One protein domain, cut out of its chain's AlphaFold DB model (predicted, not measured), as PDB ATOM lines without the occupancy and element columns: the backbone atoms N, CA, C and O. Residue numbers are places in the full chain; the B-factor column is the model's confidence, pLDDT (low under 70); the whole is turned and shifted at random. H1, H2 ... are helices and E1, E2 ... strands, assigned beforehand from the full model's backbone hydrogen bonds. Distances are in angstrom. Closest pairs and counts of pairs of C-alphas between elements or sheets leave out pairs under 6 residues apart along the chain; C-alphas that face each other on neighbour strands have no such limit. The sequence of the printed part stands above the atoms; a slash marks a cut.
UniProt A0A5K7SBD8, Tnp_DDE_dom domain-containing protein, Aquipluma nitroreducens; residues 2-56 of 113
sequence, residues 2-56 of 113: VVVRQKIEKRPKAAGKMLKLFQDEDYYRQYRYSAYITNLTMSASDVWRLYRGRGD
ATOM      1  N   VAL A   2     -25.441  18.182 -17.118       82.44
ATOM      2  CA  VAL A   2     -26.497  17.401 -17.781       82.44
ATOM      3  C   VAL A   2     -27.002  16.324 -16.825       82.44
ATOM      4  O   VAL A   2     -26.210  15.522 -16.336       82.44
ATOM      5  N   VAL A   3     -28.312  16.290 -16.570       84.12
ATOM      6  CA  VAL A   3     -28.955  15.259 -15.740       84.12
ATOM      7  C   VAL A   3     -29.817  14.372 -16.626       84.12
ATOM      8  O   VAL A   3     -30.676  14.852 -17.362       84.12
ATOM      9  N   VAL A   4     -29.592  13.065 -16.543       83.12
ATOM     10  CA  VAL A   4     -30.327  12.052 -17.298       83.12
ATOM     11  C   VAL A   4     -31.144  11.215 -16.324       83.12
ATOM     12  O   VAL A   4     -30.590  10.602 -15.410       83.12
ATOM     13  N   ARG A   5     -32.462  11.166 -16.548       83.94
ATOM     14  CA  ARG A   5     -33.386  10.261 -15.851       83.94
ATOM     15  C   ARG A   5     -33.796   9.119 -16.774       83.94
ATOM     16  O   ARG A   5     -34.194   9.354 -17.915       83.94
ATOM     17  N   GLN A   6     -33.721   7.888 -16.289       80.25
ATOM     18  CA  GLN A   6     -34.125   6.696 -17.037       80.25
ATOM     19  C   GLN A   6     -35.174   5.921 -16.249       80.25
ATOM     20  O   GLN A   6     -34.932   5.570 -15.100       80.25
ATOM     21  N   LYS A   7     -36.327   5.645 -16.869       81.94
ATOM     22  CA  LYS A   7     -37.362   4.781 -16.284       81.94
ATOM     23  C   LYS A   7     -36.887   3.332 -16.271       81.94
ATOM     24  O   LYS A   7     -36.521   2.812 -17.327       81.94
ATOM     25  N   ILE A   8     -36.946   2.691 -15.110       78.75
ATOM     26  CA  ILE A   8     -36.500   1.309 -14.906       78.75
ATOM     27  C   ILE A   8     -37.393   0.327 -15.675       78.75
ATOM     28  O   ILE A   8     -36.871  -0.569 -16.327       78.75
ATOM     29  N   GLU A   9     -38.710   0.551 -15.715       76.56
ATOM     30  CA  GLU A   9     -39.656  -0.306 -16.454       76.56
ATOM     31  C   GLU A   9     -39.334  -0.405 -17.952       76.56
ATOM     32  O   GLU A   9     -39.386  -1.479 -18.542       76.56
ATOM     33  N   LYS A  10     -38.952   0.716 -18.580       76.25
ATOM     34  CA  LYS A  10     -38.590   0.741 -20.008       76.25
ATOM     35  C   LYS A  10     -37.169   0.245 -20.268       76.25
ATOM     36  O   LYS A  10     -36.850  -0.129 -21.396       76.25
ATOM     37  N   ARG A  11     -36.283   0.318 -19.271       68.44
ATOM     38  CA  ARG A  11     -34.870  -0.071 -19.375       68.44
ATOM     39  C   ARG A  11     -34.401  -0.705 -18.062       68.44
ATOM     40  O   ARG A  11     -33.812  -0.006 -17.237       68.44
ATOM     41  N   PRO A  12     -34.568  -2.027 -17.890       65.31
ATOM     42  CA  PRO A  12     -34.167  -2.704 -16.656       65.31
ATOM     43  C   PRO A  12     -32.645  -2.667 -16.428       65.31
ATOM     44  O   PRO A  12     -32.194  -2.593 -15.290       65.31
ATOM     45  N   LYS A  13     -31.846  -2.611 -17.507       65.50
ATOM     46  CA  LYS A  13     -30.377  -2.441 -17.480       65.50
ATOM     47  C   LYS A  13     -29.925  -0.968 -17.533       65.50
ATOM     48  O   LYS A  13     -28.838  -0.670 -18.022       65.50
ATOM     49  N   ALA A  14     -30.775  -0.023 -17.126       63.81
ATOM     50  CA  ALA A  14     -30.430   1.398 -17.108       63.81
ATOM     51  C   ALA A  14     -29.210   1.669 -16.207       63.81
ATOM     52  O   ALA A  14     -29.156   1.218 -15.063       63.81
ATOM     53  N   ALA A  15     -28.243   2.430 -16.721       63.62
ATOM     54  CA  ALA A  15     -27.078   2.861 -15.956       63.62
ATOM     55  C   ALA A  15     -27.445   4.045 -15.044       63.62
ATOM     56  O   ALA A  15     -28.263   4.892 -15.406       63.62
ATOM     57  N   GLY A  16     -26.832   4.112 -13.861       69.69
ATOM     58  CA  GLY A  16     -27.043   5.197 -12.898       69.69
ATOM     59  C   GLY A  16     -27.462   4.722 -11.511       69.69
ATOM     60  O   GLY A  16     -27.770   3.544 -11.286       69.69
ATOM     61  N   LYS A  17     -27.471   5.661 -10.563       74.94
ATOM     62  CA  LYS A  17     -27.819   5.390  -9.165       74.94
ATOM     63  C   LYS A  17     -29.288   5.706  -8.911       74.94
ATOM     64  O   LYS A  17     -29.860   6.626  -9.495       74.94
ATOM     65  N   MET A  18     -29.889   4.923  -8.026       75.12
ATOM     66  CA  MET A  18     -31.164   5.276  -7.418       75.12
ATOM     67  C   MET A  18     -30.884   6.273  -6.290       75.12
ATOM     68  O   MET A  18     -29.916   6.105  -5.541       75.12
ATOM     69  N   LEU A  19     -31.692   7.326  -6.192       74.06
ATOM     70  CA  LEU A  19     -31.527   8.329  -5.144       74.06
ATOM     71  C   LEU A  19     -31.894   7.705  -3.798       74.06
ATOM     72  O   LEU A  19     -33.045   7.350  -3.569       74.06
ATOM     73  N   LYS A  20     -30.901   7.556  -2.911       70.00
ATOM     74  CA  LYS A  20     -31.117   6.948  -1.592       70.00
ATOM     75  C   LYS A  20     -31.955   7.823  -0.651       70.00
ATOM     76  O   LYS A  20     -32.597   7.291   0.239       70.00
ATOM     77  N   LEU A  21     -31.961   9.139  -0.874       72.50
ATOM     78  CA  LEU A  21     -32.718  10.104  -0.069       72.50
ATOM     79  C   LEU A  21     -34.238  10.034  -0.268       72.50
ATOM     80  O   LEU A  21     -34.966  10.509   0.588       72.50
ATOM     81  N   PHE A  22     -34.711   9.451  -1.373       72.75
ATOM     82  CA  PHE A  22     -36.137   9.385  -1.720       72.75
ATOM     83  C   PHE A  22     -36.581   7.931  -1.931       72.75
ATOM     84  O   PHE A  22     -37.336   7.626  -2.849       72.75
ATOM     85  N   GLN A  23     -36.027   7.007  -1.138       64.69
ATOM     86  CA  GLN A  23     -36.303   5.570  -1.265       64.69
ATOM     87  C   GLN A  23     -37.745   5.201  -0.929       64.69
ATOM     88  O   GLN A  23     -38.277   4.271  -1.537       64.69
ATOM     89  N   ASP A  24     -38.342   5.944  -0.000       70.75
ATOM     90  CA  ASP A  24     -39.681   5.688   0.531       70.75
ATOM     91  C   ASP A  24     -40.794   6.234  -0.375       70.75
ATOM     92  O   ASP A  24     -41.963   5.915  -0.189       70.75
ATOM     93  N   GLU A  25     -40.441   7.022  -1.395       72.69
ATOM     94  CA  GLU A  25     -41.391   7.537  -2.372       72.69
ATOM     95  C   GLU A  25     -41.391   6.685  -3.650       72.69
ATOM     96  O   GLU A  25     -40.445   6.698  -4.451       72.69
ATOM     97  N   ASP A  26     -42.508   5.987  -3.880       67.44
ATOM     98  CA  ASP A  26     -42.709   5.085  -5.023       67.44
ATOM     99  C   ASP A  26     -42.424   5.744  -6.377       67.44
ATOM    100  O   ASP A  26     -41.932   5.095  -7.303       67.44
ATOM    101  N   TYR A  27     -42.674   7.050  -6.498       72.44
ATOM    102  CA  TYR A  27     -42.436   7.794  -7.731       72.44
ATOM    103  C   TYR A  27     -40.948   7.862  -8.107       72.44
ATOM    104  O   TYR A  27     -40.583   7.656  -9.268       72.44
ATOM    105  N   TYR A  28     -40.059   8.124  -7.146       69.69
ATOM    106  CA  TYR A  28     -38.629   8.325  -7.417       69.69
ATOM    107  C   TYR A  28     -37.869   7.010  -7.581       69.69
ATOM    108  O   TYR A  28     -36.862   6.960  -8.295       69.69
ATOM    109  N   ARG A  29     -38.390   5.929  -6.995       72.25
ATOM    110  CA  ARG A  29     -37.845   4.571  -7.083       72.25
ATOM    111  C   ARG A  29     -37.899   3.977  -8.491       72.25
ATOM    112  O   ARG A  29     -37.093   3.112  -8.823       72.25
ATOM    113  N   GLN A  30     -38.782   4.487  -9.346       78.69
ATOM    114  CA  GLN A  30     -38.948   4.043 -10.734       78.69
ATOM    115  C   GLN A  30     -37.885   4.598 -11.695       78.69
ATOM    116  O   GLN A  30     -37.857   4.214 -12.870       78.69
ATOM    117  N   TYR A  31     -37.013   5.502 -11.233       79.69
ATOM    118  CA  TYR A  31     -36.027   6.174 -12.076       79.69
ATOM    119  C   TYR A  31     -34.595   5.954 -11.592       79.69
ATOM    120  O   TYR A  31     -34.278   6.045 -10.407       79.69
ATOM    121  N   ARG A  32     -33.689   5.746 -12.550       80.44
ATOM    122  CA  ARG A  32     -32.245   5.868 -12.339       80.44
ATOM    123  C   ARG A  32     -31.766   7.228 -12.806       80.44
ATOM    124  O   ARG A  32     -32.126   7.678 -13.897       80.44
ATOM    125  N   TYR A  33     -30.935   7.847 -11.979       81.62
ATOM    126  CA  TYR A  33     -30.384   9.171 -12.217       81.62
ATOM    127  C   TYR A  33     -28.887   9.065 -12.496       81.62
ATOM    128  O   TYR A  33     -28.150   8.350 -11.812       81.62
ATOM    129  N   SER A  34     -28.447   9.789 -13.520       81.81
ATOM    130  CA  SER A  34     -27.036  10.004 -13.837       81.81
ATOM    131  C   SER A  34     -26.813  11.492 -14.072       81.81
ATOM    132  O   SER A  34     -27.573  12.117 -14.810       81.81
ATOM    133  N   ALA A  35     -25.784  12.058 -13.451       82.31
ATOM    134  CA  ALA A  35     -25.401  13.451 -13.633       82.31
ATOM    135  C   ALA A  35     -24.007  13.518 -14.259       82.31
ATOM    136  O   ALA A  35     -23.076  12.866 -13.786       82.31
ATOM    137  N   TYR A  36     -23.876  14.313 -15.317       81.19
ATOM    138  CA  TYR A  36     -22.622  14.567 -16.013       81.19
ATOM    139  C   TYR A  36     -22.258  16.042 -15.855       81.19
ATOM    140  O   TYR A  36     -23.007  16.944 -16.251       81.19
ATOM    141  N   ILE A  37     -21.092  16.291 -15.268       83.00
ATOM    142  CA  ILE A  37     -20.495  17.621 -15.195       83.00
ATOM    143  C   ILE A  37     -19.546  17.727 -16.384       83.00
ATOM    144  O   ILE A  37     -18.590  16.968 -16.495       83.00
ATOM    145  N   THR A  38     -19.861  18.618 -17.317       82.31
ATOM    146  CA  THR A  38     -19.071  18.815 -18.531       82.31
ATOM    147  C   THR A  38     -19.159  20.268 -18.983       82.31
ATOM    148  O   THR A  38     -20.172  20.929 -18.741       82.31
ATOM    149  N   ASN A  39     -18.086  20.739 -19.616       86.25
ATOM    150  CA  ASN A  39     -17.968  22.030 -20.295       86.25
ATOM    151  C   ASN A  39     -18.271  21.932 -21.804       86.25
ATOM    152  O   ASN A  39     -18.137  22.922 -22.517       86.25
ATOM    153  N   LEU A  40     -18.653  20.750 -22.299       84.38
ATOM    154  CA  LEU A  40     -18.985  20.540 -23.705       84.38
ATOM    155  C   LEU A  40     -20.286  21.274 -24.070       84.38
ATOM    156  O   LEU A  40     -21.271  21.203 -23.338       84.38
ATOM    157  N   THR A  41     -20.298  21.928 -25.233       84.25
ATOM    158  CA  THR A  41     -21.438  22.699 -25.771       84.25
ATOM    159  C   THR A  41     -22.417  21.860 -26.604       84.25
ATOM    160  O   THR A  41     -23.369  22.388 -27.173       84.25
ATOM    161  N   MET A  42     -22.190  20.549 -26.691       83.75
ATOM    162  CA  MET A  42     -23.023  19.611 -27.449       83.75
ATOM    163  C   MET A  42     -24.373  19.330 -26.772       83.75
ATOM    164  O   MET A  42     -24.583  19.627 -25.594       83.75
ATOM    165  N   SER A  43     -25.293  18.707 -27.515       85.56
ATOM    166  CA  SER A  43     -26.615  18.365 -26.989       85.56
ATOM    167  C   SER A  43     -26.519  17.401 -25.797       85.56
ATOM    168  O   SER A  43     -25.639  16.539 -25.729       85.56
ATOM    169  N   ALA A  44     -27.468  17.492 -24.863       81.62
ATOM    170  CA  ALA A  44     -27.523  16.606 -23.698       81.62
ATOM    171  C   ALA A  44     -27.567  15.112 -24.082       81.62
ATOM    172  O   ALA A  44     -26.995  14.268 -23.387       81.62
ATOM    173  N   SER A  45     -28.217  14.781 -25.203       81.56
ATOM    174  CA  SER A  45     -28.241  13.421 -25.744       81.56
ATOM    175  C   SER A  45     -26.876  12.953 -26.231       81.56
ATOM    176  O   SER A  45     -26.549  11.782 -26.034       81.56
ATOM    177  N   ASP A  46     -26.079  13.838 -26.827       82.69
ATOM    178  CA  ASP A  46     -24.753  13.494 -27.342       82.69
ATOM    179  C   ASP A  46     -23.745  13.368 -26.208       82.69
ATOM    180  O   ASP A  46     -22.991  12.398 -26.185       82.69
ATOM    181  N   VAL A  47     -23.820  14.238 -25.191       83.56
ATOM    182  CA  VAL A  47     -23.064  14.055 -23.941       83.56
ATOM    183  C   VAL A  47     -23.375  12.682 -23.345       83.56
ATOM    184  O   VAL A  47     -22.469  11.920 -23.020       83.56
ATOM    185  N   TRP A  48     -24.653  12.311 -23.238       81.62
ATOM    186  CA  TRP A  48     -25.021  11.003 -22.699       81.62
ATOM    187  C   TRP A  48     -24.518   9.836 -23.568       81.62
ATOM    188  O   TRP A  48     -24.013   8.847 -23.034       81.62
ATOM    189  N   ARG A  49     -24.608   9.938 -24.903       81.44
ATOM    190  CA  ARG A  49     -24.081   8.924 -25.839       81.44
ATOM    191  C   ARG A  49     -22.561   8.805 -25.794       81.44
ATOM    192  O   ARG A  49     -22.052   7.699 -25.929       81.44
ATOM    193  N   LEU A  50     -21.853   9.904 -25.582       81.75
ATOM    194  CA  LEU A  50     -20.405   9.903 -25.433       81.75
ATOM    195  C   LEU A  50     -20.001   9.225 -24.118       81.75
ATOM    196  O   LEU A  50     -19.143   8.348 -24.093       81.75
ATOM    197  N   TYR A  51     -20.665   9.580 -23.016       76.06
ATOM    198  CA  TYR A  51     -20.303   9.070 -21.694       76.06
ATOM    199  C   TYR A  51     -20.777   7.638 -21.422       76.06
ATOM    200  O   TYR A  51     -20.146   6.945 -20.624       76.06
ATOM    201  N   ARG A  52     -21.841   7.148 -22.073       75.50
ATOM    202  CA  ARG A  52     -22.306   5.761 -21.871       75.50
ATOM    203  C   ARG A  52     -21.286   4.702 -22.310       75.50
ATOM    204  O   ARG A  52     -21.362   3.588 -21.810       75.50
ATOM    205  N   GLY A  53     -20.364   5.038 -23.217       68.12
ATOM    206  CA  GLY A  53     -19.298   4.145 -23.688       68.12
ATOM    207  C   GLY A  53     -18.051   4.121 -22.795       68.12
ATOM    208  O   GLY A  53     -17.120   3.374 -23.072       68.12
ATOM    209  N   ARG A  54     -17.998   4.914 -21.712       66.69
ATOM    210  CA  ARG A  54     -16.826   4.923 -20.814       66.69
ATOM    211  C   ARG A  54     -16.623   3.607 -20.066       66.69
ATOM    212  O   ARG A  54     -15.480   3.261 -19.792       66.69
ATOM    213  N   GLY A  55     -17.700   2.871 -19.783       60.06
ATOM    214  CA  GLY A  55     -17.600   1.547 -19.162       60.06
ATOM    215  C   GLY A  55     -16.800   0.563 -20.019       60.06
ATOM    216  O   GLY A  55     -16.025  -0.218 -19.479       60.06
ATOM    217  N   ASP A  56     -16.902   0.673 -21.347       64.00
ATOM    218  CA  ASP A  56     -16.096  -0.142 -22.253       64.00
ATOM    219  C   ASP A  56     -14.619   0.226 -22.113       64.00
ATOM    220  O   ASP A  56     -13.794  -0.660 -21.962       64.00
TER     221      ASP A  56
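What this domain is: This is residues 2 to 56 of the 113 residues of the protein "Tnp_DDE_dom domain-containing protein" of Aquipluma nitroreducens (UniProt A0A5K7SBD8). A two-stranded antiparallel ribbon, E1 and E2, has helix H2 near the end where E1 begins and E2 ends; a long loop leads from its other end to the short helix H1, where residues 21 to 27 stick out. The 55 printed residues run E1, H1, E2, H2, a mixed class with under half of them in named elements. The whole is elongated, 36 by 20 by 17 A, and only just loose, close to compact, with a radius of gyration of the C-alphas of 12.3 A.

How they stand to each other: E1, residues 2 to 7, and E2, residues 31 to 36, are antiparallel neighbours at 162 degrees; N 2 and O 36 are 2.9 A apart, N 34 and O 4 3.0 A, both within hydrogen-bond range. The closest C-alphas of E1 and H2, residues 44 to 51, are those of Val 2 and Ala 44, 6.1 A apart. H1, residues 26 to 29, and H2 are apart. In H2 every O i to N i+4 pair is within hydrogen-bond range; H1 is too short for one.

Where its parts are: E1 spans 16.7 A from C-alpha 2 at (-26.497, 17.401, -17.781), H1 5.3 A, E2 16.3 A, and H2 10.6 A to C-alpha 51 at (-20.303, 9.070, -21.694).

The domain as a whole: The printed part has no cut. The link E1 to H1 is long, 18 residues. Confidence is under 70 at residues 11 to 16, 23, 26, 28 and 53 to 56.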